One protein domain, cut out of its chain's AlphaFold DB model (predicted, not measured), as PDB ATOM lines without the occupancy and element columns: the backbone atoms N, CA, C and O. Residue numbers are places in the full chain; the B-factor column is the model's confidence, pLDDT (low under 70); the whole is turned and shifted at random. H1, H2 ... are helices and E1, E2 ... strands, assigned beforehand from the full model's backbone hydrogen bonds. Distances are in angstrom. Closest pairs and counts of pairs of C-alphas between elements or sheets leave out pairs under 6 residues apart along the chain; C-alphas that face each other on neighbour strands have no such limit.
ATOM      1  N   PRO A 527      37.450   0.102  19.282       73.75
ATOM      2  CA  PRO A 527      36.715  -1.065  19.773       73.75
ATOM      3  C   PRO A 527      35.341  -0.672  20.359       73.75
ATOM      4  O   PRO A 527      35.009   0.509  20.411       73.75
ATOM      5  N   THR A 528      34.553  -1.673  20.775       65.75
ATOM      6  CA  THR A 528      33.130  -1.733  21.224       65.75
ATOM      7  C   THR A 528      32.637  -0.737  22.301       65.75
ATOM      8  O   THR A 528      31.719  -1.028  23.067       65.75
ATOM      9  N   ILE A 529      33.205   0.461  22.371       69.12
ATOM     10  CA  ILE A 529      32.691   1.590  23.146       69.12
ATOM     11  C   ILE A 529      31.673   2.373  22.311       69.12
ATOM     12  O   ILE A 529      30.615   2.730  22.813       69.12
ATOM     13  N   LEU A 530      31.932   2.577  21.015       76.88
ATOM     14  CA  LEU A 530      31.017   3.283  20.114       76.88
ATOM     15  C   LEU A 530      29.970   2.340  19.509       76.88
ATOM     16  O   LEU A 530      30.319   1.293  18.960       76.88
ATOM     17  N   ASN A 531      28.700   2.755  19.515       79.38
ATOM     18  CA  ASN A 531      27.638   2.082  18.767       79.38
ATOM     19  C   ASN A 531      27.329   2.830  17.477       79.38
ATOM     20  O   ASN A 531      27.342   4.060  17.448       79.38
ATOM     21  N   CYS A 532      26.976   2.089  16.428       88.81
ATOM     22  CA  CYS A 532      26.523   2.688  15.181       88.81
ATOM     23  C   CYS A 532      25.254   3.548  15.401       88.81
ATOM     24  O   CYS A 532      24.264   3.033  15.933       88.81
ATOM     25  N   PRO A 533      25.238   4.819  14.951       89.75
ATOM     26  CA  PRO A 533      24.064   5.680  15.049       89.75
ATOM     27  C   PRO A 533      22.875   5.202  14.219       89.75
ATOM     28  O   PRO A 533      21.733   5.517  14.554       89.75
ATOM     29  N   ASN A 534      23.118   4.418  13.166       89.75
ATOM     30  CA  ASN A 534      22.067   3.867  12.323       89.75
ATOM     31  C   ASN A 534      21.225   2.839  13.114       89.75
ATOM     32  O   ASN A 534      21.752   1.806  13.541       89.75
ATOM     33  N   PRO A 535      19.915   3.091  13.310       88.94
ATOM     34  CA  PRO A 535      19.048   2.221  14.093       88.94
ATOM     35  C   PRO A 535      18.785   0.853  13.449       88.94
ATOM     36  O   PRO A 535      18.430  -0.082  14.158       88.94
ATOM     37  N   ALA A 536      18.969   0.724  12.133       90.56
ATOM     38  CA  ALA A 536      18.804  -0.527  11.400       90.56
ATOM     39  C   ALA A 536      20.080  -1.389  11.382       90.56
ATOM     40  O   ALA A 536      20.040  -2.520  10.903       90.56
ATOM     41  N   CYS A 537      21.211  -0.889  11.882       92.50
ATOM     42  CA  CYS A 537      22.471  -1.623  11.865       92.50
ATOM     43  C   CYS A 537      22.488  -2.759  12.901       92.50
ATOM     44  O   CYS A 537      22.176  -2.542  14.075       92.50
ATOM     45  N   VAL A 538      22.957  -3.945  12.497       90.88
ATOM     46  CA  VAL A 538      23.073  -5.134  13.361       90.88
ATOM     47  C   VAL A 538      23.885  -4.873  14.628       90.88
ATOM     48  O   VAL A 538      23.580  -5.425  15.681       90.88
ATOM     49  N   SER A 539      24.878  -3.974  14.582       87.56
ATOM     50  CA  SER A 539      25.663  -3.637  15.775       87.56
ATOM     51  C   SER A 539      24.814  -3.033  16.891       87.56
ATOM     52  O   SER A 539      25.211  -3.103  18.053       87.56
ATOM     53  N   ARG A 540      23.663  -2.447  16.543       85.00
ATOM     54  CA  ARG A 540      22.694  -1.881  17.480       85.00
ATOM     55  C   ARG A 540      21.585  -2.870  17.837       85.00
ATOM     56  O   ARG A 540      21.110  -2.847  18.967       85.00
ATOM     57  N   THR A 541      21.155  -3.691  16.884       84.31
ATOM     58  CA  THR A 541      19.937  -4.499  17.023       84.31
ATOM     59  C   THR A 541      20.192  -5.912  17.528       84.31
ATOM     60  O   THR A 541      19.322  -6.465  18.193       84.31
ATOM     61  N   ASP A 542      21.379  -6.476  17.285       85.56
ATOM     62  CA  ASP A 542      21.769  -7.780  17.818       85.56
ATOM     63  C   ASP A 542      22.716  -7.601  19.027       85.56
ATOM     64  O   ASP A 542      23.823  -7.057  18.873       85.56
ATOM     65  N   PRO A 543      22.324  -8.033  20.244       80.50
ATOM     66  CA  PRO A 543      23.164  -7.924  21.439       80.50
ATOM     67  C   PRO A 543      24.467  -8.729  21.337       80.50
ATOM     68  O   PRO A 543      25.446  -8.369  21.988       80.50
ATOM     69  N   GLU A 544      24.515  -9.751  20.481       82.31
ATOM     70  CA  GLU A 544      25.681 -10.614  20.260       82.31
ATOM     71  C   GLU A 544      26.676 -10.020  19.253       82.31
ATOM     72  O   GLU A 544      27.772 -10.548  19.054       82.31
ATOM     73  N   CYS A 545      26.326  -8.895  18.620       84.50
ATOM     74  CA  CYS A 545      27.193  -8.234  17.654       84.50
ATOM     75  C   CYS A 545      28.375  -7.520  18.310       84.50
ATOM     76  O   CYS A 545      28.256  -6.424  18.862       84.50
ATOM     77  N   GLU A 546      29.548  -8.130  18.195       79.44
ATOM     78  CA  GLU A 546      30.821  -7.483  18.477       79.44
ATOM     79  C   GLU A 546      31.272  -6.672  17.259       79.44
ATOM     80  O   GLU A 546      31.272  -7.154  16.128       79.44
ATOM     81  N   SER A 547      31.655  -5.418  17.491       79.06
ATOM     82  CA  SER A 547      31.952  -4.455  16.433       79.06
ATOM     83  C   SER A 547      33.200  -3.638  16.749       79.06
ATOM     84  O   SER A 547      33.701  -3.605  17.868       79.06
ATOM     85  N   PHE A 548      33.679  -2.932  15.744       85.56
ATOM     86  CA  PHE A 548      34.627  -1.840  15.878       85.56
ATOM     87  C   PHE A 548      34.192  -0.736  14.919       85.56
ATOM     88  O   PHE A 548      33.483  -1.000  13.953       85.56
ATOM     89  N   ILE A 549      34.614   0.498  15.157       88.50
ATOM     90  CA  ILE A 549      34.366   1.624  14.260       88.50
ATOM     91  C   ILE A 549      35.673   1.997  13.572       88.50
ATOM     92  O   ILE A 549      36.683   2.219  14.235       88.50
ATOM     93  N   ARG A 550      35.675   2.042  12.239       90.31
ATOM     94  CA  ARG A 550      36.856   2.417  11.453       90.31
ATOM     95  C   ARG A 550      37.012   3.927  11.444       90.31
ATOM     96  O   ARG A 550      36.041   4.633  11.198       90.31
ATOM     97  N   VAL A 551      38.232   4.409  11.631       89.56
ATOM     98  CA  VAL A 551      38.565   5.814  11.392       89.56
ATOM     99  C   VAL A 551      38.963   5.951   9.928       89.56
ATOM    100  O   VAL A 551      39.983   5.410   9.507       89.56
ATOM    101  N   THR A 552      38.133   6.624   9.133       86.50
ATOM    102  CA  THR A 552      38.378   6.832   7.692       86.50
ATOM    103  C   THR A 552      39.070   8.158   7.410       86.50
ATOM    104  O   THR A 552      39.753   8.291   6.398       86.50
ATOM    105  N   ARG A 553      38.933   9.130   8.316       84.81
ATOM    106  CA  ARG A 553      39.652  10.402   8.268       84.81
ATOM    107  C   ARG A 553      39.967  10.875   9.679       84.81
ATOM    108  O   ARG A 553      39.059  10.952  10.504       84.81
ATOM    109  N   ASP A 554      41.228  11.209   9.923       81.94
ATOM    110  CA  ASP A 554      41.676  11.816  11.180       81.94
ATOM    111  C   ASP A 554      41.324  13.319  11.233       81.94
ATOM    112  O   ASP A 554      40.913  13.922  10.234       81.94
ATOM    113  N   ARG A 555      41.488  13.943  12.400       81.25
ATOM    114  CA  ARG A 555      41.313  15.377  12.624       81.25
ATOM    115  C   ARG A 555      42.432  16.164  11.938       81.25
ATOM    116  O   ARG A 555      43.492  16.404  12.509       81.25
ATOM    117  N   THR A 556      42.199  16.613  10.710       62.84
ATOM    118  CA  THR A 556      43.103  17.540  10.008       62.84
ATOM    119  C   THR A 556      42.559  18.965  10.062       62.84
ATOM    120  O   THR A 556      41.403  19.190   9.705       62.84
ATOM    121  N   SER A 557      43.389  19.936  10.458       55.22
ATOM    122  CA  SER A 557      43.120  21.381  10.310       55.22
ATOM    123  C   SER A 557      41.757  21.855  10.852       55.22
ATOM    124  O   SER A 557      41.066  22.637  10.205       55.22
ATOM    125  N   GLY A 558      41.355  21.368  12.031       59.03
ATOM    126  CA  GLY A 558      40.110  21.772  12.704       59.03
ATOM    127  C   GLY A 558      38.838  21.040  12.250       59.03
ATOM    128  O   GLY A 558      37.758  21.371  12.732       59.03
ATOM    129  N   ALA A 559      38.936  20.051  11.355       72.56
ATOM    130  CA  ALA A 559      37.805  19.211  10.954       72.56
ATOM    131  C   ALA A 559      37.615  17.995  11.884       72.56
ATOM    132  O   ALA A 559      38.592  17.416  12.361       72.56
ATOM    133  N   GLU A 560      36.362  17.576  12.097       82.56
ATOM    134  CA  GLU A 560      36.035  16.350  12.846       82.56
ATOM    135  C   GLU A 560      36.567  15.090  12.143       82.56
ATOM    136  O   GLU A 560      36.610  15.012  10.900       82.56
ATOM    137  N   ALA A 561      36.905  14.082  12.954       86.38
ATOM    138  CA  ALA A 561      37.196  12.744  12.467       86.38
ATOM    139  C   ALA A 561      35.952  12.130  11.801       86.38
ATOM    140  O   ALA A 561      34.814  12.369  12.223       86.38
ATOM    141  N   LEU A 562      36.175  11.329  10.758       89.62
ATOM    142  CA  LEU A 562      35.125  10.545  10.112       89.62
ATOM    143  C   LEU A 562      35.251   9.079  10.510       89.62
ATOM    144  O   LEU A 562      36.329   8.483  10.458       89.62
ATOM    145  N   LEU A 563      34.116   8.524  10.919       90.88
ATOM    146  CA  LEU A 563      34.003   7.232  11.569       90.88
ATOM    147  C   LEU A 563      33.015   6.362  10.795       90.88
ATOM    148  O   LEU A 563      31.850   6.723  10.653       90.88
ATOM    149  N   GLN A 564      33.455   5.207  10.304       91.62
ATOM    150  CA  GLN A 564      32.635   4.309   9.493       91.62
ATOM    151  C   GLN A 564      32.311   3.015  10.244       91.62
ATOM    152  O   GLN A 564      33.190   2.354  10.805       91.62
ATOM    153  N   CYS A 565      31.037   2.623  10.228       91.62
ATOM    154  CA  CYS A 565      30.614   1.327  10.751       91.62
ATOM    155  C   CYS A 565      30.935   0.211   9.738       91.62
ATOM    156  O   CYS A 565      30.538   0.327   8.583       91.62
ATOM    157  N   PRO A 566      31.582  -0.903  10.120       89.88
ATOM    158  CA  PRO A 566      31.950  -1.962   9.179       89.88
ATOM    159  C   PRO A 566      30.756  -2.799   8.689       89.88
ATOM    160  O   PRO A 566      30.886  -3.508   7.695       89.88
ATOM    161  N   PHE A 567      29.605  -2.715   9.364       91.94
ATOM    162  CA  PHE A 567      28.393  -3.465   9.031       91.94
ATOM    163  C   PHE A 567      27.498  -2.711   8.045       91.94
ATOM    164  O   PHE A 567      27.342  -3.143   6.905       91.94
ATOM    165  N   CYS A 568      26.944  -1.560   8.450       90.88
ATOM    166  CA  CYS A 568      26.103  -0.753   7.561       90.88
ATOM    167  C   CYS A 568      26.905   0.109   6.574       90.88
ATOM    168  O   CYS A 568      26.344   0.591   5.596       90.88
ATOM    169  N   ARG A 569      28.209   0.309   6.816       89.50
ATOM    170  CA  ARG A 569      29.131   1.118   5.989       89.50
ATOM    171  C   ARG A 569      28.798   2.603   5.899       89.50
ATOM    172  O   ARG A 569      29.460   3.334   5.166       89.50
ATOM    173  N   ASP A 570      27.853   3.064   6.708       89.12
ATOM    174  CA  ASP A 570      27.621   4.488   6.892       89.12
ATOM    175  C   ASP A 570      28.820   5.139   7.580       89.12
ATOM    176  O   ASP A 570      29.388   4.603   8.542       89.12
ATOM    177  N   THR A 571      29.166   6.316   7.071       90.12
ATOM    178  CA  THR A 571      30.170   7.207   7.642       90.12
ATOM    179  C   THR A 571      29.464   8.288   8.443       90.12
ATOM    180  O   THR A 571      28.543   8.941   7.955       90.12
ATOM    181  N   PHE A 572      29.925   8.485   9.668       89.62
ATOM    182  CA  PHE A 572      29.392   9.433  10.627       89.62
ATOM    183  C   PHE A 572      30.490  10.386  11.066       89.62
ATOM    184  O   PHE A 572      31.680  10.057  11.023       89.62
ATOM    185  N   THR A 573      30.084  11.560  11.522       88.31
ATOM    186  CA  THR A 573      31.007  12.455  12.207       88.31
ATOM    187  C   THR A 573      31.228  11.993  13.645       88.31
ATOM    188  O   THR A 573      30.421  11.252  14.219       88.31
ATOM    189  N   GLU A 574      32.326  12.440  14.239       86.88
ATOM    190  CA  GLU A 574      32.666  12.158  15.629       86.88
ATOM    191  C   GLU A 574      31.518  12.497  16.593       86.88
ATOM    192  O   GLU A 574      31.083  11.660  17.388       86.88
ATOM    193  N   HIS A 575      30.944  13.690  16.451       86.00
ATOM    194  CA  HIS A 575      29.844  14.137  17.296       86.00
ATOM    195  C   HIS A 575      28.579  13.267  17.157       86.00
ATOM    196  O   HIS A 575      27.861  13.071  18.137       86.00
ATOM    197  N   GLN A 576      28.297  12.699  15.978       87.62
ATOM    198  CA  GLN A 576      27.182  11.759  15.816       87.62
ATOM    199  C   GLN A 576      27.433  10.444  16.567       87.62
ATOM    200  O   GLN A 576      26.517   9.935  17.211       87.62
ATOM    201  N   MET A 577      28.662   9.920  16.520       86.69
ATOM    202  CA  MET A 577      29.046   8.691  17.228       86.69
ATOM    203  C   MET A 577      29.017   8.856  18.749       86.69
ATOM    204  O   MET A 577      28.622   7.939  19.465       86.69
ATOM    205  N   PHE A 578      29.380  10.034  19.260       84.31
ATOM    206  CA  PHE A 578      29.341  10.311  20.698       84.31
ATOM    207  C   PHE A 578      27.932  10.360  21.289       84.31
ATOM    208  O   PHE A 578      27.777  10.224  22.497       84.31
ATOM    209  N   ARG A 579      26.888  10.522  20.470       80.75
ATOM    210  CA  ARG A 579      25.496  10.491  20.952       80.75
ATOM    211  C   ARG A 579      24.983   9.086  21.232       80.75
ATOM    212  O   ARG A 579      24.060   8.945  22.017       80.75
ATOM    213  N   THR A 580      25.547   8.075  20.578       73.19
ATOM    214  CA  THR A 580      25.184   6.653  20.753       73.19
ATOM    215  C   THR A 580      26.188   5.905  21.620       73.19
ATOM    216  O   THR A 580      26.318   4.675  21.606       73.19
ATOM    217  N   ALA A 581      26.931   6.699  22.370       70.06
ATOM    218  CA  ALA A 581      27.906   6.294  23.324       70.06
ATOM    219  C   ALA A 581      27.323   5.350  24.391       70.06
ATOM    220  O   ALA A 581      26.499   5.764  25.192       70.06
ATOM    221  N   TRP A 582      27.804   4.104  24.452       65.75
ATOM    222  CA  TRP A 582      27.674   3.209  25.603       65.75
ATOM    223  C   TRP A 582      26.253   2.645  25.801       65.75
ATOM    224  O   TRP A 582      26.012   1.905  26.749       65.75
ATOM    225  N   ASP A 583      25.358   2.872  24.836       64.62
ATOM    226  CA  ASP A 583      23.967   2.390  24.809       64.62
ATOM    227  C   ASP A 583      23.800   0.855  24.749       64.62
ATOM    228  O   ASP A 583      22.679   0.353  24.848       64.62
ATOM    229  N   LYS A 584      24.878   0.076  24.557       62.34
ATOM    230  CA  LYS A 584      24.780  -1.374  24.317       62.34
ATOM    231  C   LYS A 584      25.040  -2.191  25.593       62.34
ATOM    232  O   LYS A 584      26.133  -2.055  26.166       62.34
ATOM    233  N   PRO A 585      24.098  -3.064  26.009       58.62
ATOM    234  CA  PRO A 585      24.306  -4.006  27.107       58.62
ATOM    235  C   PRO A 585      25.351  -5.075  26.745       58.62
ATOM    236  O   PRO A 585      25.586  -5.366  25.573       58.62
ATOM    237  N   VAL A 586      25.991  -5.664  27.757       58.41
ATOM    238  CA  VAL A 586      26.987  -6.735  27.572       58.41
ATOM    239  C   VAL A 586      26.305  -8.006  27.037       58.41
ATOM    240  O   VAL A 586      25.243  -8.382  27.529       58.41
ATOM    241  N   SER A 587      26.922  -8.658  26.040       59.28
ATOM    242  CA  SER A 587      26.422  -9.896  25.410       59.28
ATOM    243  C   SER A 587      26.161 -11.007  26.450       59.28
ATOM    244  O   SER A 587      27.083 -11.384  27.184       59.28
ATOM    245  N   PRO A 588      24.942 -11.580  26.495       56.38
ATOM    246  CA  PRO A 588      24.625 -12.744  27.322       56.38
ATOM    247  C   PRO A 588      25.367 -14.020  26.895       56.38
ATOM    248  O   PRO A 588      25.744 -14.819  27.757       56.38
ATOM    249  N   LEU A 589      25.603 -14.236  25.588       57.56
ATOM    250  CA  LEU A 589      26.304 -15.439  25.116       57.56
ATOM    251  C   LEU A 589      27.778 -15.455  25.506       57.56
ATOM    252  O   LEU A 589      28.325 -16.545  25.633       57.56
ATOM    253  N   ARG A 590      28.417 -14.309  25.770       56.09
ATOM    254  CA  ARG A 590      29.805 -14.283  26.263       56.09
ATOM    255  C   ARG A 590      29.966 -15.124  27.535       56.09
ATOM    256  O   ARG A 590      30.937 -15.860  27.657       56.09
ATOM    257  N   GLY A 591      28.976 -15.100  28.432       51.56
ATOM    258  CA  GLY A 591      28.939 -15.974  29.610       51.56
ATOM    259  C   GLY A 591      28.701 -17.451  29.271       51.56
ATOM    260  O   GLY A 591      29.334 -18.323  29.853       51.56
ATOM    261  N   TYR A 592      27.832 -17.747  28.300       50.28
ATOM    262  CA  TYR A 592      27.551 -19.119  27.853       50.28
ATOM    263  C   TYR A 592      28.755 -19.779  27.157       50.28
ATOM    264  O   TYR A 592      29.091 -20.917  27.457       50.28
ATOM    265  N   VAL A 593      29.421 -19.044  26.265       51.59
ATOM    266  CA  VAL A 593      30.639 -19.444  25.545       51.59
ATOM    267  C   VAL A 593      31.790 -19.655  26.534       51.59
ATOM    268  O   VAL A 593      32.435 -20.698  26.508       51.59
ATOM    269  N   ASN A 594      31.991 -18.726  27.476       47.72
ATOM    270  CA  ASN A 594      33.024 -18.873  28.506       47.72
ATOM    271  C   ASN A 594      32.778 -20.089  29.424       47.72
ATOM    272  O   ASN A 594      33.733 -20.750  29.824       47.72
ATOM    273  N   ASN A 595      31.515 -20.427  29.708       46.16
ATOM    274  CA  ASN A 595      31.145 -21.606  30.502       46.16
ATOM    275  C   ASN A 595      31.295 -22.943  29.755       46.16
ATOM    276  O   ASN A 595      31.261 -23.983  30.397       46.16
ATOM    277  N   LEU A 596      31.402 -22.942  28.421       40.88
ATOM    278  CA  LEU A 596      31.722 -24.146  27.641       40.88
ATOM    279  C   LEU A 596      33.237 -24.389  27.554       40.88
ATOM    280  O   LEU A 596      33.660 -25.503  27.253       40.88
ATOM    281  N   THR A 597      34.041 -23.344  27.774       38.31
ATOM    282  CA  THR A 597      35.512 -23.401  27.767       38.31
ATOM    283  C   THR A 597      36.139 -23.643  29.142       38.31
ATOM    284  O   THR A 597      37.303 -24.037  29.195       38.31
ATOM    285  N   ALA A 598      35.397 -23.375  30.220       31.70
ATOM    286  CA  ALA A 598      35.744 -23.719  31.600       31.70
ATOM    287  C   ALA A 598      35.201 -25.109  31.945       31.70
ATOM    288  O   ALA A 598      35.901 -25.838  32.683       31.70
TER     289      ALA A 598
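Overview. This is residues 527 to 598 of the 598 residues of an uncharacterized protein of Candidatus Buchananbacteria bacterium RIFCSPHIGHO2_01_FULL_47_11b (UniProt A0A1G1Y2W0). A small three-stranded antiparallel sheet has the short helix H2 over one face and the short helix H1 among loops off the sheet, while the last part of the chain leads away to H3, and residues 591 to 598, of which 591 to 597 belong to H3, stick out as a free arm. The E1 to E2 hairpin, with Ser 557 in its loop, reaches toward the other end of the long axis. The printed part has 72 residues, with three named helices and three named strands in the order H1 E1 E2 E3 H2 H3; the sheet runs E1 - E2 - E3. The class is mixed, helices and strands, with only 31 residues in named elements, under half. The whole is loose, with a radius of gyration of the C-alphas of 14.2 A, and spans 50 by 24 by 18 A.

Arrangement. Going along from Pro 527, you first meet H1, residues 538 to 541, which is not on the sheet. Next look at E1, residues 548 to 553, E2, residues 562 to 564, and E3, residues 571 to 573, which form a meander, each strand the antiparallel neighbour of the one before. In the hairpin of E1 and E2, at 142 degrees between directions, find N 564 and O 550 at 2.8 A, within hydrogen-bond range. In the hairpin of E2 and E3, at 143 degrees, N 572 and O 563 are 2.8 A apart, also within range. E1 and E3 are edge strands. H2, residues 574 to 578, is on the sheet and lies over E2 at a height of 9.4 A over the sheet, but only just, with a local plane fitted to 6 C-alphas; the closest C-alphas of E2 and H2, those of Leu 562 and Glu 574, are 6.3 A apart. H3, residues 588 to 597, is not on the sheet and is apart from H1 and H2. Every O i to N i+4 pair is within hydrogen-bond range in H2 and 5 of 6 in H3, while H1 is too short for such a pair.

Along the chain. Find C-alpha 538 at (23.073, -5.134, 13.361), where H1 begins. E1 runs 15.3 A from C-alpha 548 at (34.627, -1.840, 15.878) to C-alpha 553. H3 runs 15.2 A and ends at C-alpha 597, at (35.512, -23.401, 27.767).

Size, cuts and confidence. The two farthest C-alphas, those of Ser 557 and Ala 598, the chain's last residue, are 50.4 A apart. The printed part has no cut and no long link; E3 to H2 is a tight link. Mean pLDDT of the printed part is 76.2, and residues 528 to 529, 556 to 558 and 582 to 598 are under 70.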